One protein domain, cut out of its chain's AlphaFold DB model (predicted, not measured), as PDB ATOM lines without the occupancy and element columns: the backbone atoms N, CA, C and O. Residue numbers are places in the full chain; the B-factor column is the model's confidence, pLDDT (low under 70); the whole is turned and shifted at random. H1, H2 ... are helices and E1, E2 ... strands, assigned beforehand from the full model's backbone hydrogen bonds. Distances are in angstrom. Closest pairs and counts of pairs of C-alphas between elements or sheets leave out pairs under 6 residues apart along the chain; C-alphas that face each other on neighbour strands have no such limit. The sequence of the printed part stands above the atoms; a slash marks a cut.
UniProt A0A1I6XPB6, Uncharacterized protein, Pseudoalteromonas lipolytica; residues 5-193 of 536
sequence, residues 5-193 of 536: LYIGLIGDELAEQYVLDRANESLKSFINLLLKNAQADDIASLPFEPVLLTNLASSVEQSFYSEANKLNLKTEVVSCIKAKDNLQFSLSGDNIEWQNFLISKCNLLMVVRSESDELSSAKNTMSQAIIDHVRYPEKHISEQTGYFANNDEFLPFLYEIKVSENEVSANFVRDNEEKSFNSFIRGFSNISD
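Overview. This is residues 5 to 193 of the 536 residues of an uncharacterized protein of Pseudoalteromonas lipolytica (UniProt A0A1I6XPB6). A twisted sheet of six strands is the middle of three layers, curled round H1, which lies with H2 over one face, while H3 and H4 cover the other. H6 caps the end of the sheet where E2 and E5 begin and E6 ends, H5 is off the sheet near H4, and residues 83 to 91 stick out. The printed part has 189 residues with six named helices and six named strands, in the order E1 H1 E2 H2 E3 H3 E4 H4 H5 E5 E6 H6. The sheet, in the order E3 E2 E1 E4 E5 E6, is mixed, and so is the class, helices and strands. The whole is compact, with a radius of gyration of the C-alphas of 16.7 A and spans of 48 by 40 by 37 A.

Arrangement. The sheet runs E3, residues 74 to 77, E2, residues 48 to 54, E1, residues 5 to 11, E4, residues 108 to 114, E5, residues 157 to 163, and E6, residues 168 to 172. E1 and E4 are parallel at 16 degrees, with N 8 and O 108 within hydrogen-bond range at 2.8 A. E2 and E1 are parallel, N 7 and O 51 at 2.9 A; E3 and E2 are parallel, N 76 and O 52 at 2.8 A; E4 and E5 are parallel, N 111 and O 159 at 2.9 A. E5 and E6 form an antiparallel hairpin, N 162 and O 169 at 2.8 A. H1, residues 17 to 38, and H2, residues 59 to 70, are on the same face; H1 touches H2 with residues 20 to 27 alone, closest at the C-alphas of Asn 24 and Phe 64, 6.2 A, a steep tilt of 48 degrees. H3, residues 91 to 105, and H4, residues 126 to 135, are on the opposite face and only just touch, with 3 pairs of C-alphas within 8 A, the closest those of Gln 99 and Ile 130, 6.4 A. H5, residues 137 to 140, is close to but not clearly touching H4, the C-alphas of His 133 and His 140 being 6.1 A apart. H6, residues 177 to 193, is on the sheet and touches H1, closest at the C-alphas of Ala 38 and Arg 186, 5.5 A. Strand-helix-strand units, parallel neighbour strands with helices between, are E1 H1 E2, E2 H2 E3 and E4 H4 H5 E5; E3 H3 E4 is a split one, with E2 and E1 between its strands; each crossover is right-handed. Every O i to N i+4 pair is within hydrogen-bond range in H2, H4 and H6; H1 has 17 of 18, H3 9 of 11, and H5 is too short for such a pair.

Along the chain. E1 begins at C-alpha 5 (23.834, -46.619, 5.872) and is 19.5 A long; H1 begins at C-alpha 17 (31.843, -25.817, -12.506) and is 31.8 A long. H3 measures 21.7 A, and H6, 24.0 A, ends at C-alpha 193 (12.745, -47.686, 14.052).

Size, cuts and confidence. The C-alphas farthest apart, those of Gln 39 and Asn 86, are 50.8 A apart, and the printed part has no cut. The links E3 to H3, E4 to H4 and H5 to E5 are long. The mean pLDDT of the printed part is 77.0, and it is under 70 at residues 79 to 97, 104, 116 to 124 and 137 to 154.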
ATOM      1  N   LEU A   5      23.905 -46.244   7.288       86.31
ATOM      2  CA  LEU A   5      23.834 -46.619   5.872       86.31
ATOM      3  C   LEU A   5      25.024 -45.985   5.147       86.31
ATOM      4  O   LEU A   5      25.058 -44.769   4.984       86.31
ATOM      5  N   TYR A   6      25.997 -46.791   4.726       87.19
ATOM      6  CA  TYR A   6      27.216 -46.285   4.095       87.19
ATOM      7  C   TYR A   6      27.036 -46.106   2.585       87.19
ATOM      8  O   TYR A   6      26.713 -47.064   1.875       87.19
ATOM      9  N   ILE A   7      27.280 -44.887   2.112       92.31
ATOM     10  CA  ILE A   7      27.244 -44.488   0.703       92.31
ATOM     11  C   ILE A   7      28.679 -44.176   0.288       92.31
ATOM     12  O   ILE A   7      29.262 -43.215   0.779       92.31
ATOM     13  N   GLY A   8      29.265 -44.997  -0.573       90.50
ATOM     14  CA  GLY A   8      30.588 -44.747  -1.134       90.50
ATOM     15  C   GLY A   8      30.489 -43.805  -2.314       90.50
ATOM     16  O   GLY A   8      29.667 -44.043  -3.191       90.50
ATOM     17  N   LEU A   9      31.306 -42.763  -2.341       92.56
ATOM     18  CA  LEU A   9      31.404 -41.860  -3.476       92.56
ATOM     19  C   LEU A   9      32.711 -42.100  -4.218       92.56
ATOM     20  O   LEU A   9      33.767 -42.197  -3.593       92.56
ATOM     21  N   ILE A  10      32.610 -42.153  -5.540       90.88
ATOM     22  CA  ILE A  10      33.750 -42.071  -6.439       90.88
ATOM     23  C   ILE A  10      33.362 -41.229  -7.651       90.88
ATOM     24  O   ILE A  10      32.265 -41.379  -8.193       90.88
ATOM     25  N   GLY A  11      34.240 -40.330  -8.072       87.88
ATOM     26  CA  GLY A  11      33.975 -39.484  -9.228       87.88
ATOM     27  C   GLY A  11      35.237 -39.182 -10.009       87.88
ATOM     28  O   GLY A  11      36.281 -38.949  -9.401       87.88
ATOM     29  N   ASP A  12      35.127 -39.163 -11.334       86.31
ATOM     30  CA  ASP A  12      36.202 -38.676 -12.201       86.31
ATOM     31  C   ASP A  12      36.403 -37.163 -12.034       86.31
ATOM     32  O   ASP A  12      35.549 -36.463 -11.484       86.31
ATOM     33  N   GLU A  13      37.536 -36.634 -12.497       84.31
ATOM     34  CA  GLU A  13      37.709 -35.183 -12.542       84.31
ATOM     35  C   GLU A  13      36.764 -34.557 -13.569       84.31
ATOM     36  O   GLU A  13      36.737 -34.937 -14.738       84.31
ATOM     37  N   LEU A  14      36.008 -33.555 -13.122       82.19
ATOM     38  CA  LEU A  14      35.217 -32.685 -13.986       82.19
ATOM     39  C   LEU A  14      35.834 -31.288 -13.939       82.19
ATOM     40  O   LEU A  14      36.034 -30.733 -12.854       82.19
ATOM     41  N   ALA A  15      36.154 -30.742 -15.114       74.81
ATOM     42  CA  ALA A  15      36.828 -29.451 -15.250       74.81
ATOM     43  C   ALA A  15      35.866 -28.254 -15.136       74.81
ATOM     44  O   ALA A  15      36.278 -27.157 -14.759       74.81
ATOM     45  N   GLU A  16      34.584 -28.448 -15.453       83.50
ATOM     46  CA  GLU A  16      33.612 -27.360 -15.545       83.50
ATOM     47  C   GLU A  16      32.711 -27.265 -14.307       83.50
ATOM     48  O   GLU A  16      32.012 -28.209 -13.936       83.50
ATOM     49  N   GLN A  17      32.658 -26.076 -13.700       85.06
ATOM     50  CA  GLN A  17      31.843 -25.817 -12.506       85.06
ATOM     51  C   GLN A  17      30.344 -26.050 -12.747       85.06
ATOM     52  O   GLN A  17      29.654 -26.610 -11.900       85.06
ATOM     53  N   TYR A  18      29.842 -25.667 -13.923       84.94
ATOM     54  CA  TYR A  18      28.442 -25.872 -14.298       84.94
ATOM     55  C   TYR A  18      28.047 -27.357 -14.300       84.94
ATOM     56  O   TYR A  18      26.947 -27.740 -13.899       84.94
ATOM     57  N   VAL A  19      28.978 -28.197 -14.738       84.94
ATOM     58  CA  VAL A  19      28.822 -29.643 -14.834       84.94
ATOM     59  C   VAL A  19      28.817 -30.273 -13.432       84.94
ATOM     60  O   VAL A  19      27.976 -31.128 -13.140       84.94
ATOM     61  N   LEU A  20      29.669 -29.778 -12.526       87.06
ATOM     62  CA  LEU A  20      29.661 -30.141 -11.101       87.06
ATOM     63  C   LEU A  20      28.336 -29.781 -10.411       87.06
ATOM     64  O   LEU A  20      27.788 -30.598  -9.667       87.06
ATOM     65  N   ASP A  21      27.783 -28.598 -10.688       88.62
ATOM     66  CA  ASP A  21      26.511 -28.161 -10.102       88.62
ATOM     67  C   ASP A  21      25.348 -29.072 -10.528       88.62
ATOM     68  O   ASP A  21      24.521 -29.459  -9.697       88.62
ATOM     69  N   ARG A  22      25.310 -29.508 -11.795       87.62
ATOM     70  CA  ARG A  22      24.311 -30.490 -12.254       87.62
ATOM     71  C   ARG A  22      24.515 -31.877 -11.632       87.62
ATOM     72  O   ARG A  22      23.535 -32.553 -11.311       87.62
ATOM     73  N   ALA A  23      25.759 -32.311 -11.428       88.44
ATOM     74  CA  ALA A  23      26.040 -33.562 -10.725       88.44
ATOM     75  C   ALA A  23      25.553 -33.506  -9.259       88.44
ATOM     76  O   ALA A  23      24.941 -34.461  -8.773       88.44
ATOM     77  N   ASN A  24      25.706 -32.362  -8.582       92.19
ATOM     78  CA  ASN A  24      25.178 -32.138  -7.230       92.19
ATOM     79  C   ASN A  24      23.636 -32.241  -7.162       92.19
ATOM     80  O   ASN A  24      23.093 -32.754  -6.179       92.19
ATOM     81  N   GLU A  25      22.906 -31.830  -8.203       92.44
ATOM     82  CA  GLU A  25      21.444 -32.030  -8.277       92.44
ATOM     83  C   GLU A  25      21.048 -33.520  -8.298       92.44
ATOM     84  O   GLU A  25      19.980 -33.907  -7.807       92.44
ATOM     85  N   SER A  26      21.937 -34.392  -8.782       92.69
ATOM     86  CA  SER A  26      21.725 -35.845  -8.738       92.69
ATOM     87  C   SER A  26      21.869 -36.399  -7.318       92.69
ATOM     88  O   SER A  26      21.092 -37.270  -6.923       92.69
ATOM     89  N   LEU A  27      22.773 -35.843  -6.500       93.00
ATOM     90  CA  LEU A  27      22.862 -36.169  -5.070       93.00
ATOM     91  C   LEU A  27      21.573 -35.782  -4.328       93.00
ATOM     92  O   LEU A  27      21.048 -36.581  -3.548       93.00
ATOM     93  N   LYS A  28      21.015 -34.595  -4.605       93.69
ATOM     94  CA  LYS A  28      19.721 -34.163  -4.041       93.69
ATOM     95  C   LYS A  28      18.586 -35.095  -4.452       93.69
ATOM     96  O   LYS A  28      17.791 -35.516  -3.612       93.69
ATOM     97  N   SER A  29      18.535 -35.459  -5.732       93.62
ATOM     98  CA  SER A  29      17.545 -36.401  -6.264       93.62
ATOM     99  C   SER A  29      17.643 -37.770  -5.586       93.62
ATOM    100  O   SER A  29      16.625 -38.345  -5.192       93.62
ATOM    101  N   PHE A  30      18.863 -38.258  -5.360       94.19
ATOM    102  CA  PHE A  30      19.112 -39.496  -4.630       94.19
ATOM    103  C   PHE A  30      18.693 -39.409  -3.150       94.19
ATOM    104  O   PHE A  30      18.075 -40.333  -2.618       94.19
ATOM    105  N   ILE A  31      18.952 -38.288  -2.472       93.81
ATOM    106  CA  ILE A  31      18.480 -38.070  -1.095       93.81
ATOM    107  C   ILE A  31      16.948 -38.053  -1.041       93.81
ATOM    108  O   ILE A  31      16.361 -38.701  -0.177       93.81
ATOM    109  N   ASN A  32      16.280 -37.412  -2.000       93.31
ATOM    110  CA  ASN A  32      14.819 -37.441  -2.092       93.31
ATOM    111  C   ASN A  32      14.284 -38.866  -2.308       93.31
ATOM    112  O   ASN A  32      13.264 -39.242  -1.723       93.31
ATOM    113  N   LEU A  33      14.985 -39.689  -3.096       92.88
ATOM    114  CA  LEU A  33      14.680 -41.114  -3.245       92.88
ATOM    115  C   LEU A  33      14.799 -41.855  -1.900       92.88
ATOM    116  O   LEU A  33      13.911 -42.642  -1.556       92.88
ATOM    117  N   LEU A  34      15.859 -41.600  -1.122       92.12
ATOM    118  CA  LEU A  34      16.031 -42.172   0.220       92.12
ATOM    119  C   LEU A  34      14.885 -41.777   1.158       92.12
ATOM    120  O   LEU A  34      14.262 -42.658   1.753       92.12
ATOM    121  N   LEU A  35      14.578 -40.480   1.252       93.38
ATOM    122  CA  LEU A  35      13.521 -39.933   2.111       93.38
ATOM    123  C   LEU A  35      12.148 -40.517   1.760       93.38
ATOM    124  O   LEU A  35      11.453 -41.059   2.625       93.38
ATOM    125  N   LYS A  36      11.803 -40.533   0.468       93.50
ATOM    126  CA  LYS A  36      10.545 -41.096  -0.039       93.50
ATOM    127  C   LYS A  36      10.380 -42.572   0.323       93.50
ATOM    128  O   LYS A  36       9.296 -42.994   0.726       93.50
ATOM    129  N   ASN A  37      11.435 -43.372   0.172       90.00
ATOM    130  CA  ASN A  37      11.378 -44.804   0.476       90.00
ATOM    131  C   ASN A  37      11.395 -45.102   1.977       90.00
ATOM    132  O   ASN A  37      10.799 -46.096   2.405       90.00
ATOM    133  N   ALA A  38      12.055 -44.251   2.765       88.44
ATOM    134  CA  ALA A  38      12.068 -44.333   4.219       88.44
ATOM    135  C   ALA A  38      10.793 -43.769   4.871       88.44
ATOM    136  O   ALA A  38      10.568 -44.074   6.037       88.44
ATOM    137  N   GLN A  39       9.963 -43.030   4.119       91.62
ATOM    138  CA  GLN A  39       8.797 -42.281   4.612       91.62
ATOM    139  C   GLN A  39       9.184 -41.214   5.649       91.62
ATOM    140  O   GLN A  39       8.513 -41.061   6.666       91.62
ATOM    141  N   ALA A  40      10.282 -40.507   5.384       90.62
ATOM    142  CA  ALA A  40      10.807 -39.434   6.222       90.62
ATOM    143  C   ALA A  40      10.725 -38.091   5.484       90.62
ATOM    144  O   ALA A  40      10.890 -38.051   4.264       90.62
ATOM    145  N   ASP A  41      10.492 -37.009   6.227       90.62
ATOM    146  CA  ASP A  41      10.367 -35.659   5.663       90.62
ATOM    147  C   ASP A  41      11.741 -35.001   5.445       90.62
ATOM    148  O   ASP A  41      11.920 -34.208   4.523       90.62
ATOM    149  N   ASP A  42      12.730 -35.354   6.270       93.12
ATOM    150  CA  ASP A  42      14.092 -34.819   6.222       93.12
ATOM    151  C   ASP A  42      15.148 -35.860   6.657       93.12
ATOM    152  O   ASP A  42      14.840 -36.943   7.160       93.12
ATOM    153  N   ILE A  43      16.437 -35.549   6.465       90.56
ATOM    154  CA  ILE A  43      17.534 -36.463   6.840       90.56
ATOM    155  C   ILE A  43      17.582 -36.692   8.363       90.56
ATOM    156  O   ILE A  43      17.958 -37.774   8.819       90.56
ATOM    157  N   ALA A  44      17.170 -35.709   9.168       88.69
ATOM    158  CA  ALA A  44      17.183 -35.806  10.627       88.69
ATOM    159  C   ALA A  44      16.139 -36.804  11.165       88.69
ATOM    160  O   ALA A  44      16.407 -37.504  12.153       88.69
ATOM    161  N   SER A  45      14.990 -36.910  10.497       90.31
ATOM    162  CA  SER A  45      13.879 -37.818  10.808       90.31
ATOM    163  C   SER A  45      14.094 -39.240  10.296       90.31
ATOM    164  O   SER A  45      13.375 -40.143  10.721       90.31
ATOM    165  N   LEU A  46      15.124 -39.489   9.474       89.19
ATOM    166  CA  LEU A  46      15.488 -40.851   9.091       89.19
ATOM    167  C   LEU A  46      15.787 -41.705  10.335       89.19
ATOM    168  O   LEU A  46      16.537 -41.279  11.227       89.19
ATOM    169  N   PRO A  47      15.278 -42.944  10.401       84.88
ATOM    170  CA  PRO A  47      15.528 -43.817  11.546       84.88
ATOM    171  C   PRO A  47      16.930 -44.431  11.540       84.88
ATOM    172  O   PRO A  47      17.374 -45.005  12.537       84.88
ATOM    173  N   PHE A  48      17.648 -44.260  10.434       86.62
ATOM    174  CA  PHE A  48      19.056 -44.574  10.262       86.62
ATOM    175  C   PHE A  48      19.862 -43.304   9.948       86.62
ATOM    176  O   PHE A  48      19.308 -42.259   9.618       86.62
ATOM    177  N   GLU A  49      21.181 -43.388  10.075       89.25
ATOM    178  CA  GLU A  49      22.142 -42.332   9.771       89.25
ATOM    179  C   GLU A  49      22.827 -42.651   8.429       89.25
ATOM    180  O   GLU A  49      23.677 -43.545   8.380       89.25
ATOM    181  N   PRO A  50      22.456 -41.987   7.320       90.81
ATOM    182  CA  PRO A  50      23.205 -42.113   6.076       90.81
ATOM    183  C   PRO A  50      24.574 -41.431   6.217       90.81
ATOM    184  O   PRO A  50      24.668 -40.308   6.713       90.81
ATOM    185  N   VAL A  51      25.637 -42.131   5.812       89.56
ATOM    186  CA  VAL A  51      27.030 -41.680   5.918       89.56
ATOM    187  C   VAL A  51      27.694 -41.742   4.547       89.56
ATOM    188  O   VAL A  51      27.870 -42.830   3.997       89.56
ATOM    189  N   LEU A  52      28.088 -40.584   4.022       92.69
ATOM    190  CA  LEU A  52      28.847 -40.463   2.779       92.69
ATOM    191  C   LEU A  52      30.339 -40.698   3.047       92.69
ATOM    192  O   LEU A  52      30.946 -39.989   3.848       92.69
ATOM    193  N   LEU A  53      30.922 -41.687   2.376       89.50
ATOM    194  CA  LEU A  53      32.343 -42.017   2.415       89.50
ATOM    195  C   LEU A  53      33.026 -41.481   1.160       89.50
ATOM    196  O   LEU A  53      32.617 -41.805   0.049       89.50
ATOM    197  N   THR A  54      34.083 -40.699   1.348       89.44
ATOM    198  CA  THR A  54      34.875 -40.113   0.259       89.44
ATOM    199  C   THR A  54      36.340 -39.980   0.681       89.44
ATOM    200  O   THR A  54      36.630 -39.888   1.878       89.44
ATOM    201  N   ASN A  55      37.265 -39.982  -0.277       86.19
ATOM    202  CA  ASN A  55      38.683 -39.674  -0.070       86.19
ATOM    203  C   ASN A  55      39.064 -38.258  -0.556       86.19
ATOM    204  O   ASN A  55      40.224 -37.878  -0.398       86.19
ATOM    205  N   LEU A  56      38.105 -37.466  -1.065       86.00
ATOM    206  CA  LEU A  56      38.299 -36.094  -1.568       86.00
ATOM    207  C   LEU A  56      39.390 -35.975  -2.649       86.00
ATOM    208  O   LEU A  56      40.028 -34.924  -2.779       86.00
ATOM    209  N   ALA A  57      39.615 -37.051  -3.397       85.06
ATOM    210  CA  ALA A  57      40.658 -37.150  -4.402       85.06
ATOM    211  C   ALA A  57      40.317 -36.372  -5.678       85.06
ATOM    212  O   ALA A  57      41.234 -35.855  -6.310       85.06
ATOM    213  N   SER A  58      39.035 -36.251  -6.037       86.62
ATOM    214  CA  SER A  58      38.599 -35.528  -7.243       86.62
ATOM    215  C   SER A  58      37.800 -34.254  -6.949       86.62
ATOM    216  O   SER A  58      37.234 -34.075  -5.864       86.62
ATOM    217  N   SER A  59      37.713 -33.362  -7.946       87.12
ATOM    218  CA  SER A  59      36.877 -32.151  -7.884       87.12
ATOM    219  C   SER A  59      35.402 -32.484  -7.626       87.12
ATOM    220  O   SER A  59      34.725 -31.787  -6.866       87.12
ATOM    221  N   VAL A  60      34.921 -33.600  -8.183       89.31
ATOM    222  CA  VAL A  60      33.575 -34.130  -7.941       89.31
ATOM    223  C   VAL A  60      33.381 -34.505  -6.484       89.31
ATOM    224  O   VAL A  60      32.398 -34.100  -5.869       89.31
ATOM    225  N   GLU A  61      34.318 -35.253  -5.911       89.44
ATOM    226  CA  GLU A  61      34.231 -35.689  -4.521       89.44
ATOM    227  C   GLU A  61      34.243 -34.518  -3.539       89.44
ATOM    228  O   GLU A  61      33.461 -34.503  -2.586       89.44
ATOM    229  N   GLN A  62      35.067 -33.504  -3.800       92.19
ATOM    230  CA  GLN A  62      35.098 -32.272  -3.010       92.19
ATOM    231  C   GLN A  62      33.784 -31.487  -3.121       92.19
ATOM    232  O   GLN A  62      33.254 -31.014  -2.110       92.19
ATOM    233  N   SER A  63      33.228 -31.389  -4.331       93.25
ATOM    234  CA  SER A  63      31.933 -30.748  -4.576       93.25
ATOM    235  C   SER A  63      30.799 -31.467  -3.839       93.25
ATOM    236  O   SER A  63      30.055 -30.840  -3.082       93.25
ATOM    237  N   PHE A  64      30.711 -32.791  -3.977       93.31
ATOM    238  CA  PHE A  64      29.695 -33.609  -3.313       93.31
ATOM    239  C   PHE A  64      29.843 -33.585  -1.795       93.31
ATOM    240  O   PHE A  64      28.837 -33.572  -1.095       93.31
ATOM    241  N   TYR A  65      31.068 -33.554  -1.270       93.06
ATOM    242  CA  TYR A  65      31.313 -33.391   0.161       93.06
ATOM    243  C   TYR A  65      30.761 -32.058   0.683       93.06
ATOM    244  O   TYR A  65      30.069 -32.022   1.703       93.06
ATOM    245  N   SER A  66      31.019 -30.963  -0.036       93.50
ATOM    246  CA  SER A  66      30.473 -29.644   0.296       93.50
ATOM    247  C   SER A  66      28.944 -29.640   0.246       93.50
ATOM    248  O   SER A  66      28.292 -29.181   1.186       93.50
ATOM    249  N   GLU A  67      28.354 -30.211  -0.805       94.69
ATOM    250  CA  GLU A  67      26.899 -30.273  -0.951       94.69
ATOM    251  C   GLU A  67      26.243 -31.190   0.091       94.69
ATOM    252  O   GLU A  67      25.226 -30.826   0.681       94.69
ATOM    253  N   ALA A  68      26.849 -32.336   0.403       93.00
ATOM    254  CA  ALA A  68      26.402 -33.233   1.466       93.00
ATOM    255  C   ALA A  68      26.343 -32.514   2.821       93.00
ATOM    256  O   ALA A  68      25.340 -32.626   3.528       93.00
ATOM    257  N   ASN A  69      27.360 -31.711   3.144       92.94
ATOM    258  CA  ASN A  69      27.361 -30.899   4.360       92.94
ATOM    259  C   ASN A  69      26.224 -29.865   4.369       92.94
ATOM    260  O   ASN A  69      25.571 -29.700   5.399       92.94
ATOM    261  N   LYS A  70      25.924 -29.216   3.233       94.00
ATOM    262  CA  LYS A  70      24.769 -28.296   3.127       94.00
ATOM    263  C   LYS A  70      23.435 -29.011   3.341       94.00
ATOM    264  O   LYS A  70      22.515 -28.435   3.915       94.00
ATOM    265  N   LEU A  71      23.334 -30.261   2.897       91.94
ATOM    266  CA  LEU A  71      22.147 -31.101   3.067       91.94
ATOM    267  C   LEU A  71      22.065 -31.747   4.462       91.94
ATOM    268  O   LEU A  71      21.139 -32.510   4.716       91.94
ATOM    269  N   ASN A  72      22.991 -31.443   5.381       92.06
ATOM    270  CA  ASN A  72      23.115 -32.087   6.694       92.06
ATOM    271  C   ASN A  72      23.309 -33.614   6.616       92.06
ATOM    272  O   ASN A  72      22.940 -34.353   7.534       92.06
ATOM    273  N   LEU A  73      23.889 -34.105   5.519       91.75
ATOM    274  CA  LEU A  73      24.307 -35.492   5.383       91.75
ATOM    275  C   LEU A  73      25.645 -35.679   6.100       91.75
ATOM    276  O   LEU A  73      26.586 -34.916   5.893       91.75
ATOM    277  N   LYS A  74      25.760 -36.716   6.931       91.31
ATOM    278  CA  LYS A  74      27.020 -37.009   7.615       91.31
ATOM    279  C   LYS A  74      28.059 -37.499   6.614       91.31
ATOM    280  O   LYS A  74      27.808 -38.436   5.861       91.31
ATOM    281  N   THR A  75      29.248 -36.917   6.665       88.56
ATOM    282  CA  THR A  75      30.372 -37.279   5.798       88.56
ATOM    283  C   THR A  75      31.532 -37.832   6.624       88.56
ATOM    284  O   THR A  75      31.915 -37.231   7.628       88.56
ATOM    285  N   GLU A  76      32.120 -38.945   6.200       88.38
ATOM    286  CA  GLU A  76      33.349 -39.515   6.760       88.38
ATOM    287  C   GLU A  76      34.437 -39.467   5.668       88.38
ATOM    288  O   GLU A  76      34.370 -40.210   4.685       88.38
ATOM    289  N   VAL A  77      35.438 -38.592   5.836       83.62
ATOM    290  CA  VAL A  77      36.603 -38.536   4.940       83.62
ATOM    291  C   VAL A  77      37.571 -39.641   5.338       83.62
ATOM    292  O   VAL A  77      38.079 -39.660   6.461       83.62
ATOM    293  N   VAL A  78      37.818 -40.579   4.430       79.19
ATOM    294  CA  VAL A  78      38.731 -41.696   4.668       79.19
ATOM    295  C   VAL A  78      40.054 -41.376   3.994       79.19
ATOM    296  O   VAL A  78      40.192 -41.500   2.782       79.19
ATOM    297  N   SER A  79      41.050 -40.978   4.782       67.12
ATOM    298  CA  SER A  79      42.423 -40.931   4.289       67.12
ATOM    299  C   SER A  79      42.893 -42.364   4.036       67.12
ATOM    300  O   SER A  79      42.936 -43.154   4.987       67.12
ATOM    301  N   CYS A  80      43.260 -42.710   2.796       55.09
ATOM    302  CA  CYS A  80      44.026 -43.933   2.551       55.09
ATOM    303  C   CYS A  80      45.227 -43.937   3.502       55.09
ATOM    304  O   CYS A  80      45.907 -42.921   3.677       55.09
ATOM    305  N   ILE A  81      45.410 -45.056   4.203       46.66
ATOM    306  CA  ILE A  81      46.464 -45.222   5.199       46.66
ATOM    307  C   ILE A  81      47.784 -44.948   4.480       46.66
ATOM    308  O   ILE A  81      48.220 -45.756   3.670       46.66
ATOM    309  N   LYS A  82      48.434 -43.817   4.782       39.72
ATOM    310  CA  LYS A  82      49.853 -43.637   4.478       39.72
ATOM    311  C   LYS A  82      50.587 -44.703   5.285       39.72
ATOM    312  O   LYS A  82      50.852 -44.503   6.472       39.72
ATOM    313  N   ALA A  83      50.826 -45.868   4.684       36.53
ATOM    314  CA  ALA A  83      51.705 -46.868   5.259       36.53
ATOM    315  C   ALA A  83      53.039 -46.168   5.533       36.53
ATOM    316  O   ALA A  83      53.592 -45.479   4.680       36.53
ATOM    317  N   LYS A  84      53.493 -46.249   6.780       33.28
ATOM    318  CA  LYS A  84      54.550 -45.410   7.349       33.28
ATOM    319  C   LYS A  84      55.964 -45.788   6.879       33.28
ATOM    320  O   LYS A  84      56.924 -45.384   7.523       33.28
ATOM    321  N   ASP A  85      56.088 -46.515   5.772       36.03
ATOM    322  CA  ASP A  85      57.354 -47.040   5.278       36.03
ATOM    323  C   ASP A  85      57.697 -46.438   3.910       36.03
ATOM    324  O   ASP A  85      56.902 -46.456   2.975       36.03
ATOM    325  N   ASN A  86      58.906 -45.876   3.832       33.53
ATOM    326  CA  ASN A  86      59.506 -45.141   2.714       33.53
ATOM    327  C   ASN A  86      59.724 -45.992   1.443       33.53
ATOM    328  O   ASN A  86      60.855 -46.158   0.985       33.53
ATOM    329  N   LEU A  87      58.659 -46.499   0.833       37.22
ATOM    330  CA  LEU A  87      58.686 -47.040  -0.522       37.22
ATOM    331  C   LEU A  87      57.704 -46.241  -1.373       37.22
ATOM    332  O   LEU A  87      56.524 -46.151  -1.051       37.22
ATOM    333  N   GLN A  88      58.217 -45.624  -2.439       33.09
ATOM    334  CA  GLN A  88      57.423 -44.963  -3.471       33.09
ATOM    335  C   GLN A  88      56.424 -45.973  -4.057       33.09
ATOM    336  O   GLN A  88      56.764 -46.733  -4.961       33.09
ATOM    337  N   PHE A  89      55.204 -46.001  -3.527       31.12
ATOM    338  CA  PHE A  89      54.098 -46.718  -4.142       31.12
ATOM    339  C   PHE A  89      53.559 -45.887  -5.306       31.12
ATOM    340  O   PHE A  89      53.367 -44.676  -5.207       31.12
ATOM    341  N   SER A  90      53.378 -46.543  -6.447       40.16
ATOM    342  CA  SER A  90      52.778 -45.949  -7.632       40.16
ATOM    343  C   SER A  90      51.317 -45.584  -7.352       40.16
ATOM    344  O   SER A  90      50.589 -46.365  -6.745       40.16
ATOM    345  N   LEU A  91      50.864 -44.441  -7.881       45.56
ATOM    346  CA  LEU A  91      49.472 -43.947  -7.839       45.56
ATOM    347  C   LEU A  91      48.406 -45.002  -8.224       45.56
ATOM    348  O   LEU A  91      47.238 -44.866  -7.883       45.56
ATOM    349  N   SER A  92      48.795 -46.072  -8.924       51.94
ATOM    350  CA  SER A  92      47.921 -47.190  -9.291       51.94
ATOM    351  C   SER A  92      47.544 -48.116  -8.124       51.94
ATOM    352  O   SER A  92      46.486 -48.738  -8.177       51.94
ATOM    353  N   GLY A  93      48.389 -48.246  -7.094       54.22
ATOM    354  CA  GLY A  93      48.159 -49.155  -5.963       54.22
ATOM    355  C   GLY A  93      47.100 -48.636  -4.989       54.22
ATOM    356  O   GLY A  93      46.164 -49.359  -4.649       54.22
ATOM    357  N   ASP A  94      47.197 -47.355  -4.631       60.12
ATOM    358  CA  ASP A  94      46.295 -46.690  -3.679       60.12
ATOM    359  C   ASP A  94      44.847 -46.647  -4.187       60.12
ATOM    360  O   ASP A  94      43.894 -46.790  -3.416       60.12
ATOM    361  N   ASN A  95      44.680 -46.521  -5.506       68.12
ATOM    362  CA  ASN A  95      43.369 -46.533  -6.142       68.12
ATOM    363  C   ASN A  95      42.688 -47.898  -5.994       68.12
ATOM    364  O   ASN A  95      41.522 -47.959  -5.620       68.12
ATOM    365  N   ILE A  96      43.409 -49.001  -6.203       68.88
ATOM    366  CA  ILE A  96      42.844 -50.354  -6.067       68.88
ATOM    367  C   ILE A  96      42.441 -50.633  -4.612       68.88
ATOM    368  O   ILE A  96      41.391 -51.229  -4.358       68.88
ATOM    369  N   GLU A  97      43.238 -50.187  -3.640       67.69
ATOM    370  CA  GLU A  97      42.887 -50.327  -2.224       67.69
ATOM    371  C   GLU A  97      41.629 -49.532  -1.853       67.69
ATOM    372  O   GLU A  97      40.757 -50.070  -1.163       67.69
ATOM    373  N   TRP A  98      41.487 -48.299  -2.354       76.12
ATOM    374  CA  TRP A  98      40.282 -47.488  -2.152       76.12
ATOM    375  C   TRP A  98      39.038 -48.135  -2.769       76.12
ATOM    376  O   TRP A  98      38.003 -48.232  -2.109       76.12
ATOM    377  N   GLN A  99      39.142 -48.660  -3.993       74.31
ATOM    378  CA  GLN A  99      38.036 -49.365  -4.649       74.31
ATOM    379  C   GLN A  99      37.591 -50.589  -3.844       74.31
ATOM    380  O   GLN A  99      36.408 -50.742  -3.535       74.31
ATOM    381  N   ASN A 100      38.544 -51.426  -3.428       71.50
ATOM    382  CA  ASN A 100      38.263 -52.601  -2.604       71.50
ATOM    383  C   ASN A 100      37.658 -52.219  -1.245       71.50
ATOM    384  O   ASN A 100      36.762 -52.900  -0.731       71.50
ATOM    385  N   PHE A 101      38.114 -51.113  -0.656       73.44
ATOM    386  CA  PHE A 101      37.533 -50.575   0.569       73.44
ATOM    387  C   PHE A 101      36.079 -50.138   0.361       73.44
ATOM    388  O   PHE A 101      35.206 -50.524   1.141       73.44
ATOM    389  N   LEU A 102      35.798 -49.380  -0.698       76.31
ATOM    390  CA  LEU A 102      34.452 -48.919  -1.017       76.31
ATOM    391  C   LEU A 102      33.501 -50.094  -1.271       76.31
ATOM    392  O   LEU A 102      32.436 -50.154  -0.655       76.31
ATOM    393  N   ILE A 103      33.914 -51.060  -2.093       74.44
ATOM    394  CA  ILE A 103      33.125 -52.260  -2.410       74.44
ATOM    395  C   ILE A 103      32.838 -53.089  -1.151       74.44
ATOM    396  O   ILE A 103      31.739 -53.623  -0.996       74.44
ATOM    397  N   SER A 104      33.799 -53.184  -0.229       65.94
ATOM    398  CA  SER A 104      33.634 -53.977   0.996       65.94
ATOM    399  C   SER A 104      32.818 -53.280   2.089       65.94
ATOM    400  O   SER A 104      32.094 -53.959   2.820       65.94
ATOM    401  N   LYS A 105      32.915 -51.948   2.221       71.62
ATOM    402  CA  LYS A 105      32.283 -51.198   3.322       71.62
ATOM    403  C   LYS A 105      30.899 -50.650   2.977       71.62
ATOM    404  O   LYS A 105      30.062 -50.522   3.872       71.62
ATOM    405  N   CYS A 106      30.659 -50.276   1.725       79.00
ATOM    406  CA  CYS A 106      29.472 -49.504   1.375       79.00
ATOM    407  C   CYS A 106      28.252 -50.394   1.129       79.00
ATOM    408  O   CYS A 106      28.348 -51.518   0.641       79.00
ATOM    409  N   ASN A 107      27.073 -49.873   1.460       82.81
ATOM    410  CA  ASN A 107      25.803 -50.473   1.055       82.81
ATOM    411  C   ASN A 107      25.463 -50.094  -0.389       82.81
ATOM    412  O   ASN A 107      24.862 -50.884  -1.110       82.81
ATOM    413  N   LEU A 108      25.859 -48.886  -0.783       89.06
ATOM    414  CA  LEU A 108      25.622 -48.274  -2.080       89.06
ATOM    415  C   LEU A 108      26.904 -47.575  -2.533       89.06
ATOM    416  O   LEU A 108      27.545 -46.906  -1.724       89.06
ATOM    417  N   LEU A 109      27.245 -47.700  -3.808       91.62
ATOM    418  CA  LEU A 109      28.260 -46.904  -4.480       91.62
ATOM    419  C   LEU A 109      27.582 -45.910  -5.413       91.62
ATOM    420  O   LEU A 109      26.774 -46.289  -6.258       91.62
ATOM    421  N   MET A 110      27.927 -44.645  -5.239       94.06
ATOM    422  CA  MET A 110      27.578 -43.545  -6.112       94.06
ATOM    423  C   MET A 110      28.793 -43.245  -6.985       94.06
ATOM    424  O   MET A 110      29.829 -42.816  -6.477       94.06
ATOM    425  N   VAL A 111      28.670 -43.523  -8.281       92.75
ATOM    426  CA  VAL A 111      29.755 -43.366  -9.253       92.75
ATOM    427  C   VAL A 111      29.411 -42.235 -10.207       92.75
ATOM    428  O   VAL A 111      28.402 -42.313 -10.902       92.75
ATOM    429  N   VAL A 112      30.245 -41.199 -10.252       90.81
ATOM    430  CA  VAL A 112      30.092 -40.074 -11.183       90.81
ATOM    431  C   VAL A 112      31.103 -40.218 -12.315       90.81
ATOM    432  O   VAL A 112      32.303 -40.318 -12.056       90.81
ATOM    433  N   ARG A 113      30.629 -40.213 -13.563       89.38
ATOM    434  CA  ARG A 113      31.487 -40.300 -14.753       89.38
ATOM    435  C   ARG A 113      31.161 -39.236 -15.788       89.38
ATOM    436  O   ARG A 113      29.989 -38.910 -15.988       89.38
ATOM    437  N   SER A 114      32.196 -38.756 -16.470       84.75
ATOM    438  CA  SER A 114      32.039 -37.914 -17.658       84.75
ATOM    439  C   SER A 114      31.784 -38.780 -18.894       84.75
ATOM    440  O   SER A 114      32.452 -39.795 -19.086       84.75
ATOM    441  N   GLU A 115      30.843 -38.393 -19.755       76.69
ATOM    442  CA  GLU A 115      30.660 -39.022 -21.076       76.69
ATOM    443  C   GLU A 115      31.673 -38.529 -22.124       76.69
ATOM    444  O   GLU A 115      31.746 -39.101 -23.209       76.69
ATOM    445  N   SER A 116      32.465 -37.495 -21.813       63.41
ATOM    446  CA  SER A 116      33.387 -36.854 -22.763       63.41
ATOM    447  C   SER A 116      34.641 -37.670 -23.106       63.41
ATOM    448  O   SER A 116      35.381 -37.274 -24.003       63.41
ATOM    449  N   ASP A 117      34.907 -38.786 -22.421       50.50
ATOM    450  CA  ASP A 117      36.022 -39.668 -22.770       50.50
ATOM    451  C   ASP A 117      35.606 -40.629 -23.890       50.50
ATOM    452  O   ASP A 117      34.935 -41.646 -23.683       50.50
ATOM    453  N   GLU A 118      36.035 -40.299 -25.107       46.47
ATOM    454  CA  GLU A 118      36.000 -41.204 -26.246       46.47
ATOM    455  C   GLU A 118      36.581 -42.583 -25.881       46.47
ATOM    456  O   GLU A 118      37.502 -42.732 -25.075       46.47
ATOM    457  N   LEU A 119      36.056 -43.602 -26.565       47.38
ATOM    458  CA  LEU A 119      36.258 -45.053 -26.436       47.38
ATOM    459  C   LEU A 119      37.722 -45.568 -26.332       47.38
ATOM    460  O   LEU A 119      37.930 -46.783 -26.237       47.38
ATOM    461  N   SER A 120      38.733 -44.694 -26.380       45.03
ATOM    462  CA  SER A 120      40.161 -45.026 -26.357       45.03
ATOM    463  C   SER A 120      40.920 -44.598 -25.081       45.03
ATOM    464  O   SER A 120      41.860 -45.309 -24.722       45.03
ATOM    465  N   SER A 121      40.501 -43.553 -24.342       46.19
ATOM    466  CA  SER A 121      41.100 -43.135 -23.046       46.19
ATOM    467  C   SER A 121      40.318 -43.629 -21.815       46.19
ATOM    468  O   SER A 121      40.922 -43.904 -20.777       46.19
ATOM    469  N   ALA A 122      39.002 -43.843 -21.952       47.22
ATOM    470  CA  ALA A 122      38.071 -44.213 -20.873       47.22
ATOM    471  C   ALA A 122      38.363 -45.554 -20.163       47.22
ATOM    472  O   ALA A 122      37.810 -45.840 -19.105       47.22
ATOM    473  N   LYS A 123      39.227 -46.413 -20.721       50.25
ATOM    474  CA  LYS A 123      39.511 -47.747 -20.152       50.25
ATOM    475  C   LYS A 123      40.283 -47.722 -18.826       50.25
ATOM    476  O   LYS A 123      40.422 -48.777 -18.219       50.25
ATOM    477  N   ASN A 124      40.764 -46.559 -18.377       56.69
ATOM    478  CA  ASN A 124      41.604 -46.437 -17.181       56.69
ATOM    479  C   ASN A 124      41.057 -45.487 -16.101       56.69
ATOM    480  O   ASN A 124      41.774 -45.226 -15.132       56.69
ATOM    481  N   THR A 125      39.832 -44.960 -16.224       73.19
ATOM    482  CA  THR A 125      39.287 -44.100 -15.164       73.19
ATOM    483  C   THR A 125      38.875 -44.923 -13.945       73.19
ATOM    484  O   THR A 125      38.501 -46.099 -14.026       73.19
ATOM    485  N   MET A 126      38.991 -44.310 -12.768       76.25
ATOM    486  CA  MET A 126      38.735 -44.987 -11.500       76.25
ATOM    487  C   MET A 126      37.252 -45.355 -11.344       76.25
ATOM    488  O   MET A 126      36.937 -46.406 -10.776       76.25
ATOM    489  N   SER A 127      36.362 -44.513 -11.882       82.56
ATOM    490  CA  SER A 127      34.917 -44.731 -11.946       82.56
ATOM    491  C   SER A 127      34.573 -45.968 -12.785       82.56
ATOM    492  O   SER A 127      33.856 -46.855 -12.314       82.56
ATOM    493  N   GLN A 128      35.156 -46.082 -13.985       83.31
ATOM    494  CA  GLN A 128      34.917 -47.175 -14.920       83.31
ATOM    495  C   GLN A 128      35.454 -48.493 -14.366       83.31
ATOM    496  O   GLN A 128      34.766 -49.508 -14.436       83.31
ATOM    497  N   ALA A 129      36.622 -48.468 -13.718       81.50
ATOM    498  CA  ALA A 129      37.173 -49.635 -13.039       81.50
ATOM    499  C   ALA A 129      36.261 -50.148 -11.905       81.50
ATOM    500  O   ALA A 129      36.067 -51.357 -11.801       81.50
ATOM    501  N   ILE A 130      35.653 -49.268 -11.091       82.12
ATOM    502  CA  ILE A 130      34.655 -49.691 -10.085       82.12
ATOM    503  C   ILE A 130      33.399 -50.247 -10.744       82.12
ATOM    504  O   ILE A 130      32.898 -51.282 -10.302       82.12
ATOM    505  N   ILE A 131      32.875 -49.571 -11.770       84.12
ATOM    506  CA  ILE A 131      31.672 -50.024 -12.475       84.12
ATOM    507  C   ILE A 131      31.915 -51.411 -13.057       84.12
ATOM    508  O   ILE A 131      31.092 -52.295 -12.849       84.12
ATOM    509  N   ASP A 132      33.048 -51.633 -13.719       82.25
ATOM    510  CA  ASP A 132      33.396 -52.931 -14.292       82.25
ATOM    511  C   ASP A 132      33.618 -53.991 -13.207       82.25
ATOM    512  O   ASP A 132      33.128 -55.111 -13.353       82.25
ATOM    513  N   HIS A 133      34.236 -53.640 -12.074       76.06
ATOM    514  CA  HIS A 133      34.403 -54.554 -10.939       76.06
ATOM    515  C   HIS A 133      33.061 -54.978 -10.321       76.06
ATOM    516  O   HIS A 133      32.892 -56.127  -9.916       76.06
ATOM    517  N   VAL A 134      32.098 -54.059 -10.245       74.81
ATOM    518  CA  VAL A 134      30.764 -54.310  -9.678       74.81
ATOM    519  C   VAL A 134      29.810 -54.934 -10.699       74.81
ATOM    520  O   VAL A 134      28.897 -55.664 -10.328       74.81
ATOM    521  N   ARG A 135      29.984 -54.665 -11.992       78.25
ATOM    522  CA  ARG A 135      29.102 -55.170 -13.050       78.25
ATOM    523  C   ARG A 135      29.550 -56.521 -13.595       78.25
ATOM    524  O   ARG A 135      28.699 -57.315 -13.981       78.25
ATOM    525  N   TYR A 136      30.858 -56.752 -13.631       73.38
ATOM    526  CA  TYR A 136      31.498 -57.959 -14.148       73.38
ATOM    527  C   TYR A 136      32.511 -58.499 -13.129       73.38
ATOM    528  O   TYR A 136      33.712 -58.587 -13.432       73.38
ATOM    529  N   PRO A 137      32.067 -58.846 -11.905       64.75
ATOM    530  CA  PRO A 137      32.959 -59.340 -10.859       64.75
ATOM    531  C   PRO A 137      33.782 -60.546 -11.328       64.75
ATOM    532  O   PRO A 137      34.919 -60.713 -10.891       64.75
ATOM    533  N   GLU A 138      33.263 -61.348 -12.263       60.62
ATOM    534  CA  GLU A 138      33.937 -62.503 -12.852       60.62
ATOM    535  C   GLU A 138      35.234 -62.176 -13.605       60.62
ATOM    536  O   GLU A 138      36.130 -63.019 -13.680       60.62
ATOM    537  N   LYS A 139      35.378 -60.955 -14.131       63.34
ATOM    538  CA  LYS A 139      36.566 -60.533 -14.895       63.34
ATOM    539  C   LYS A 139      37.718 -60.058 -14.015       63.34
ATOM    540  O   LYS A 139      38.860 -60.041 -14.468       63.34
ATOM    541  N   HIS A 140      37.431 -59.689 -12.770       56.88
ATOM    542  CA  HIS A 140      38.405 -59.125 -11.831       56.88
ATOM    543  C   HIS A 140      38.850 -60.131 -10.759       56.88
ATOM    544  O   HIS A 140      39.446 -59.762  -9.749       56.88
ATOM    545  N   ILE A 141      38.605 -61.420 -11.019       52.44
ATOM    546  CA  ILE A 141      39.003 -62.542 -10.174       52.44
ATOM    547  C   ILE A 141      40.513 -62.802 -10.289       52.44
ATOM    548  O   ILE A 141      40.998 -63.451 -11.209       52.44
ATOM    549  N   SER A 142      41.265 -62.341  -9.300       50.69
ATOM    550  CA  SER A 142      42.524 -62.945  -8.850       50.69
ATOM    551  C   SER A 142      42.260 -64.184  -7.971       50.69
ATOM    552  O   SER A 142      41.165 -64.353  -7.435       50.69
ATOM    553  N   GLU A 143      43.262 -65.041  -7.731       40.72
ATOM    554  CA  GLU A 143      43.147 -66.195  -6.805       40.72
ATOM    555  C   GLU A 143      42.653 -65.803  -5.391       40.72
ATOM    556  O   GLU A 143      42.098 -66.636  -4.674       40.72
ATOM    557  N   GLN A 144      42.782 -64.528  -4.995       40.12
ATOM    558  CA  GLN A 144      42.244 -63.983  -3.741       40.12
ATOM    559  C   GLN A 144      40.786 -63.485  -3.844       40.12
ATOM    560  O   GLN A 144      40.107 -63.385  -2.823       40.12
ATOM    561  N   THR A 145      40.281 -63.195  -5.047       41.53
ATOM    562  CA  THR A 145      38.948 -62.610  -5.322       41.53
ATOM    563  C   THR A 145      38.002 -63.542  -6.087       41.53
ATOM    564  O   THR A 145      36.836 -63.192  -6.277       41.53
ATOM    565  N   GLY A 146      38.402 -64.795  -6.366       39.31
ATOM    566  CA  GLY A 146      37.515 -65.878  -6.867       39.31
ATOM    567  C   GLY A 146      36.311 -66.194  -5.965       39.31
ATOM    568  O   GLY A 146      35.459 -67.027  -6.261       39.31
ATOM    569  N   TYR A 147      36.230 -65.475  -4.857       43.19
ATOM    570  CA  TYR A 147      35.141 -65.354  -3.919       43.19
ATOM    571  C   TYR A 147      33.856 -64.703  -4.491       43.19
ATOM    572  O   TYR A 147      32.774 -65.111  -4.061       43.19
ATOM    573  N   PHE A 148      33.949 -63.758  -5.444       43.03
ATOM    574  CA  PHE A 148      32.798 -62.991  -5.980       43.03
ATOM    575  C   PHE A 148      32.162 -63.569  -7.259       43.03
ATOM    576  O   PHE A 148      31.114 -63.097  -7.684       43.03
ATOM    577  N   ALA A 149      32.747 -64.622  -7.835       37.66
ATOM    578  CA  ALA A 149      32.467 -65.110  -9.190       37.66
ATOM    579  C   ALA A 149      31.019 -65.492  -9.531       37.66
ATOM    580  O   ALA A 149      30.690 -65.590 -10.704       37.66
ATOM    581  N   ASN A 150      30.177 -65.773  -8.535       33.50
ATOM    582  CA  ASN A 150      28.918 -66.492  -8.759       33.50
ATOM    583  C   ASN A 150      27.678 -65.797  -8.189       33.50
ATOM    584  O   ASN A 150      26.668 -66.465  -7.996       33.50
ATOM    585  N   ASN A 151      27.752 -64.517  -7.816       44.19
ATOM    586  CA  ASN A 151      26.799 -64.004  -6.841       44.19
ATOM    587  C   ASN A 151      26.561 -62.482  -6.966       44.19
ATOM    588  O   ASN A 151      27.086 -61.687  -6.187       44.19
ATOM    589  N   ASP A 152      25.703 -62.086  -7.913       42.59
ATOM    590  CA  ASP A 152      25.262 -60.694  -8.136       42.59
ATOM    591  C   ASP A 152      24.671 -60.029  -6.875       42.59
ATOM    592  O   ASP A 152      24.734 -58.811  -6.706       42.59
ATOM    593  N   GLU A 153      24.156 -60.815  -5.924       45.75
ATOM    594  CA  GLU A 153      23.583 -60.326  -4.657       45.75
ATOM    595  C   GLU A 153      24.621 -59.748  -3.669       45.75
ATOM    596  O   GLU A 153      24.268 -59.310  -2.574       45.75
ATOM    597  N   PHE A 154      25.914 -59.785  -4.007       56.25
ATOM    598  CA  PHE A 154      27.009 -59.549  -3.060       56.25
ATOM    599  C   PHE A 154      27.687 -58.198  -3.238       56.25
ATOM    600  O   PHE A 154      28.550 -57.854  -2.429       56.25
ATOM    601  N   LEU A 155      27.296 -57.440  -4.252       70.81
ATOM    602  CA  LEU A 155      27.900 -56.163  -4.583       70.81
ATOM    603  C   LEU A 155      27.028 -55.018  -4.064       70.81
ATOM    604  O   LEU A 155      25.797 -55.151  -4.063       70.81
ATOM    605  N   PRO A 156      27.639 -53.911  -3.606       77.19
ATOM    606  CA  PRO A 156      26.885 -52.730  -3.207       77.19
ATOM    607  C   PRO A 156      25.948 -52.297  -4.332       77.19
ATOM    608  O   PRO A 156      26.231 -52.518  -5.511       77.19
ATOM    609  N   PHE A 157      24.830 -51.679  -3.959       85.94
ATOM    610  CA  PHE A 157      23.941 -51.082  -4.946       85.94
ATOM    611  C   PHE A 157      24.734 -50.069  -5.782       85.94
ATOM    612  O   PHE A 157      25.465 -49.268  -5.205       85.94
ATOM    613  N   LEU A 158      24.626 -50.105  -7.107       89.56
ATOM    614  CA  LEU A 158      25.407 -49.232  -7.981       89.56
ATOM    615  C   LEU A 158      24.512 -48.136  -8.559       89.56
ATOM    616  O   LEU A 158      23.676 -48.402  -9.423       89.56
ATOM    617  N   TYR A 159      24.689 -46.912  -8.069       92.81
ATOM    618  CA  TYR A 159      24.008 -45.719  -8.559       92.81
ATOM    619  C   TYR A 159      24.980 -44.890  -9.391       92.81
ATOM    620  O   TYR A 159      25.946 -44.328  -8.879       92.81
ATOM    621  N   GLU A 160      24.740 -44.848 -10.691       93.50
ATOM    622  CA  GLU A 160      25.627 -44.212 -11.648       93.50
ATOM    623  C   GLU A 160      25.055 -42.879 -12.106       93.50
ATOM    624  O   GLU A 160      23.908 -42.806 -12.546       93.50
ATOM    625  N   ILE A 161      25.883 -41.841 -12.025       92.69
ATOM    626  CA  ILE A 161      25.607 -40.488 -12.489       92.69
ATOM    627  C   ILE A 161      26.497 -40.253 -13.709       92.69
ATOM    628  O   ILE A 161      27.706 -40.044 -13.589       92.69
ATOM    629  N   LYS A 162      25.895 -40.322 -14.893       91.12
ATOM    630  CA  LYS A 162      26.541 -39.951 -16.147       91.12
ATOM    631  C   LYS A 162      26.330 -38.478 -16.387       91.12
ATOM    632  O   LYS A 162      25.195 -37.994 -16.362       91.12
ATOM    633  N   VAL A 163      27.423 -37.794 -16.648       87.75
ATOM    634  CA  VAL A 163      27.430 -36.362 -16.847       87.75
ATOM    635  C   VAL A 163      27.952 -36.078 -18.251       87.75
ATOM    636  O   VAL A 163      29.080 -36.437 -18.579       87.75
ATOM    637  N   SER A 164      27.124 -35.453 -19.082       84.88
ATOM    638  CA  SER A 164      27.509 -34.909 -20.384       84.88
ATOM    639  C   SER A 164      27.286 -33.398 -20.407       84.88
ATOM    640  O   SER A 164      26.616 -32.842 -19.533       84.88
ATOM    641  N   GLU A 165      27.843 -32.718 -21.413       79.38
ATOM    642  CA  GLU A 165      27.712 -31.260 -21.573       79.38
ATOM    643  C   GLU A 165      26.242 -30.803 -21.534       79.38
ATOM    644  O   GLU A 165      25.908 -29.760 -20.969       79.38
ATOM    645  N   ASN A 166      25.340 -31.622 -22.085       81.94
ATOM    646  CA  ASN A 166      23.938 -31.262 -22.263       81.94
ATOM    647  C   ASN A 166      22.977 -32.025 -21.350       81.94
ATOM    648  O   ASN A 166      21.907 -31.489 -21.050       81.94
ATOM    649  N   GLU A 167      23.350 -33.191 -20.823       86.50
ATOM    650  CA  GLU A 167      22.447 -34.060 -20.066       86.50
ATOM    651  C   GLU A 167      23.136 -34.678 -18.842       86.50
ATOM    652  O   GLU A 167      24.303 -35.055 -18.877       86.50
ATOM    653  N   VAL A 168      22.400 -34.796 -17.735       87.00
ATOM    654  CA  VAL A 168      22.824 -35.603 -16.586       87.00
ATOM    655  C   VAL A 168      21.805 -36.705 -16.394       87.00
ATOM    656  O   VAL A 168      20.628 -36.427 -16.165       87.00
ATOM    657  N   SER A 169      22.254 -37.954 -16.491       90.62
ATOM    658  CA  SER A 169      21.412 -39.121 -16.240       90.62
ATOM    659  C   SER A 169      21.924 -39.868 -15.015       90.62
ATOM    660  O   SER A 169      23.107 -40.181 -14.908       90.62
ATOM    661  N   ALA A 170      21.030 -40.135 -14.065       89.81
ATOM    662  CA  ALA A 170      21.371 -40.761 -12.795       89.81
ATOM    663  C   ALA A 170      20.463 -41.968 -12.549       89.81
ATOM    664  O   ALA A 170      19.274 -41.804 -12.270       89.81
ATOM    665  N   ASN A 171      21.004 -43.180 -12.681       91.81
ATOM    666  CA  ASN A 171      20.225 -44.419 -12.651       91.81
ATOM    667  C   ASN A 171      20.974 -45.547 -11.935       91.81
ATOM    668  O   ASN A 171      22.202 -45.562 -11.863       91.81
ATOM    669  N   PHE A 172      20.224 -46.533 -11.437       88.94
ATOM    670  CA  PHE A 172      20.826 -47.796 -11.016       88.94
ATOM    671  C   PHE A 172      21.309 -48.583 -12.236       88.94
ATOM    672  O   PHE A 172      20.618 -48.634 -13.254       88.94
ATOM    673  N   VAL A 173      22.495 -49.178 -12.136       85.50
ATOM    674  CA  VAL A 173      23.169 -49.802 -13.288       85.50
ATOM    675  C   VAL A 173      22.601 -51.182 -13.615       85.50
ATOM    676  O   VAL A 173      22.617 -51.580 -14.782       85.50
ATOM    677  N   ARG A 174      22.117 -51.932 -12.614       83.62
ATOM    678  CA  ARG A 174      21.617 -53.302 -12.808       83.62
ATOM    679  C   ARG A 174      20.095 -53.346 -12.950       83.62
ATOM    680  O   ARG A 174      19.352 -52.573 -12.339       83.62
ATOM    681  N   ASP A 175      19.614 -54.316 -13.722       76.62
ATOM    682  CA  ASP A 175      18.181 -54.515 -13.936       76.62
ATOM    683  C   ASP A 175      17.453 -54.809 -12.616       76.62
ATOM    684  O   ASP A 175      17.882 -55.628 -11.805       76.62
ATOM    685  N   ASN A 176      16.308 -54.152 -12.402       78.50
ATOM    686  CA  ASN A 176      15.500 -54.229 -11.175       78.50
ATOM    687  C   ASN A 176      16.212 -53.805  -9.874       78.50
ATOM    688  O   ASN A 176      15.616 -53.923  -8.798       78.50
ATOM    689  N   GLU A 177      17.429 -53.266  -9.943       82.19
ATOM    690  CA  GLU A 177      18.199 -52.867  -8.766       82.19
ATOM    691  C   GLU A 177      17.506 -51.754  -7.979       82.19
ATOM    692  O   GLU A 177      17.456 -51.817  -6.755       82.19
ATOM    693  N   GLU A 178      16.844 -50.822  -8.667       85.88
ATOM    694  CA  GLU A 178      16.025 -49.788  -8.030       85.88
ATOM    695  C   GLU A 178      14.895 -50.391  -7.176       85.88
ATOM    696  O   GLU A 178      14.672 -49.983  -6.037       85.88
ATOM    697  N   LYS A 179      14.187 -51.416  -7.677       83.25
ATOM    698  CA  LYS A 179      13.115 -52.084  -6.914       83.25
ATOM    699  C   LYS A 179      13.681 -52.789  -5.682       83.25
ATOM    700  O   LYS A 179      13.081 -52.712  -4.604       83.25
ATOM    701  N   SER A 180      14.823 -53.457  -5.836       80.88
ATOM    702  CA  SER A 180      15.538 -54.121  -4.742       80.88
ATOM    703  C   SER A 180      16.027 -53.115  -3.701       80.88
ATOM    704  O   SER A 180      15.811 -53.329  -2.508       80.88
ATOM    705  N   PHE A 181      16.578 -51.981  -4.137       84.31
ATOM    706  CA  PHE A 181      17.009 -50.881  -3.280       84.31
ATOM    707  C   PHE A 181      15.832 -50.263  -2.518       84.31
ATOM    708  O   PHE A 181      15.882 -50.133  -1.297       84.31
ATOM    709  N   ASN A 182      14.720 -49.973  -3.197       86.88
ATOM    710  CA  ASN A 182      13.511 -49.428  -2.572       86.88
ATOM    711  C   ASN A 182      12.945 -50.384  -1.502       86.88
ATOM    712  O   ASN A 182      12.547 -49.963  -0.412       86.88
ATOM    713  N   SER A 183      12.942 -51.692  -1.787       81.94
ATOM    714  CA  SER A 183      12.568 -52.736  -0.822       81.94
ATOM    715  C   SER A 183      13.542 -52.798   0.361       81.94
ATOM    716  O   SER A 183      13.109 -52.872   1.518       81.94
ATOM    717  N   PHE A 184      14.847 -52.714   0.085       82.94
ATOM    718  CA  PHE A 184      15.907 -52.689   1.088       82.94
ATOM    719  C   PHE A 184      15.767 -51.489   2.029       82.94
ATOM    720  O   PHE A 184      15.688 -51.698   3.237       82.94
ATOM    721  N   ILE A 185      15.640 -50.263   1.510       86.50
ATOM    722  CA  ILE A 185      15.497 -49.043   2.320       86.50
ATOM    723  C   ILE A 185      14.240 -49.101   3.185       86.50
ATOM    724  O   ILE A 185      14.301 -48.788   4.373       86.50
ATOM    725  N   ARG A 186      13.114 -49.586   2.648       84.94
ATOM    726  CA  ARG A 186      11.894 -49.769   3.446       84.94
ATOM    727  C   ARG A 186      12.100 -50.783   4.572       84.94
ATOM    728  O   ARG A 186      11.649 -50.558   5.696       84.94
ATOM    729  N   GLY A 187      12.752 -51.911   4.292       79.06
ATOM    730  CA  GLY A 187      13.077 -52.919   5.303       79.06
ATOM    731  C   GLY A 187      14.019 -52.374   6.376       79.06
ATOM    732  O   GLY A 187      13.751 -52.522   7.568       79.06
ATOM    733  N   PHE A 188      15.076 -51.689   5.946       80.56
ATOM    734  CA  PHE A 188      16.087 -51.084   6.802       80.56
ATOM    735  C   PHE A 188      15.493 -49.990   7.696       80.56
ATOM    736  O   PHE A 188      15.754 -49.996   8.897       80.56
ATOM    737  N   SER A 189      14.629 -49.127   7.151       84.75
ATOM    738  CA  SER A 189      13.909 -48.078   7.886       84.75
ATOM    739  C   SER A 189      13.077 -48.663   9.033       84.75
ATOM    740  O   SER A 189      13.352 -48.401  10.203       84.75
ATOM    741  N   ASN A 190      12.178 -49.604   8.711       84.12
ATOM    742  CA  ASN A 190      11.310 -50.260   9.694       84.12
ATOM    743  C   ASN A 190      12.091 -50.954  10.824       84.12
ATOM    744  O   ASN A 190      11.679 -50.935  11.981       84.12
ATOM    745  N   ILE A 191      13.203 -51.618  10.494       81.06
ATOM    746  CA  ILE A 191      14.035 -52.298  11.497       81.06
ATOM    747  C   ILE A 191      14.749 -51.274  12.377       81.06
ATOM    748  O   ILE A 191      14.834 -51.464  13.588       81.06
ATOM    749  N   SER A 192      15.243 -50.194  11.779       82.88
ATOM    750  CA  SER A 192      15.950 -49.133  12.492       82.88
ATOM    751  C   SER A 192      15.034 -48.434  13.498       82.88
ATOM    752  O   SER A 192      15.434 -48.239  14.645       82.88
ATOM    753  N   ASP A 193      13.777 -48.177  13.132       84.88
ATOM    754  CA  ASP A 193      12.745 -47.686  14.052       84.88
ATOM    755  C   ASP A 193      12.515 -48.632  15.235       84.88
ATOM    756  O   ASP A 193      12.550 -48.228  16.405       84.88
TER     757      ASP A 193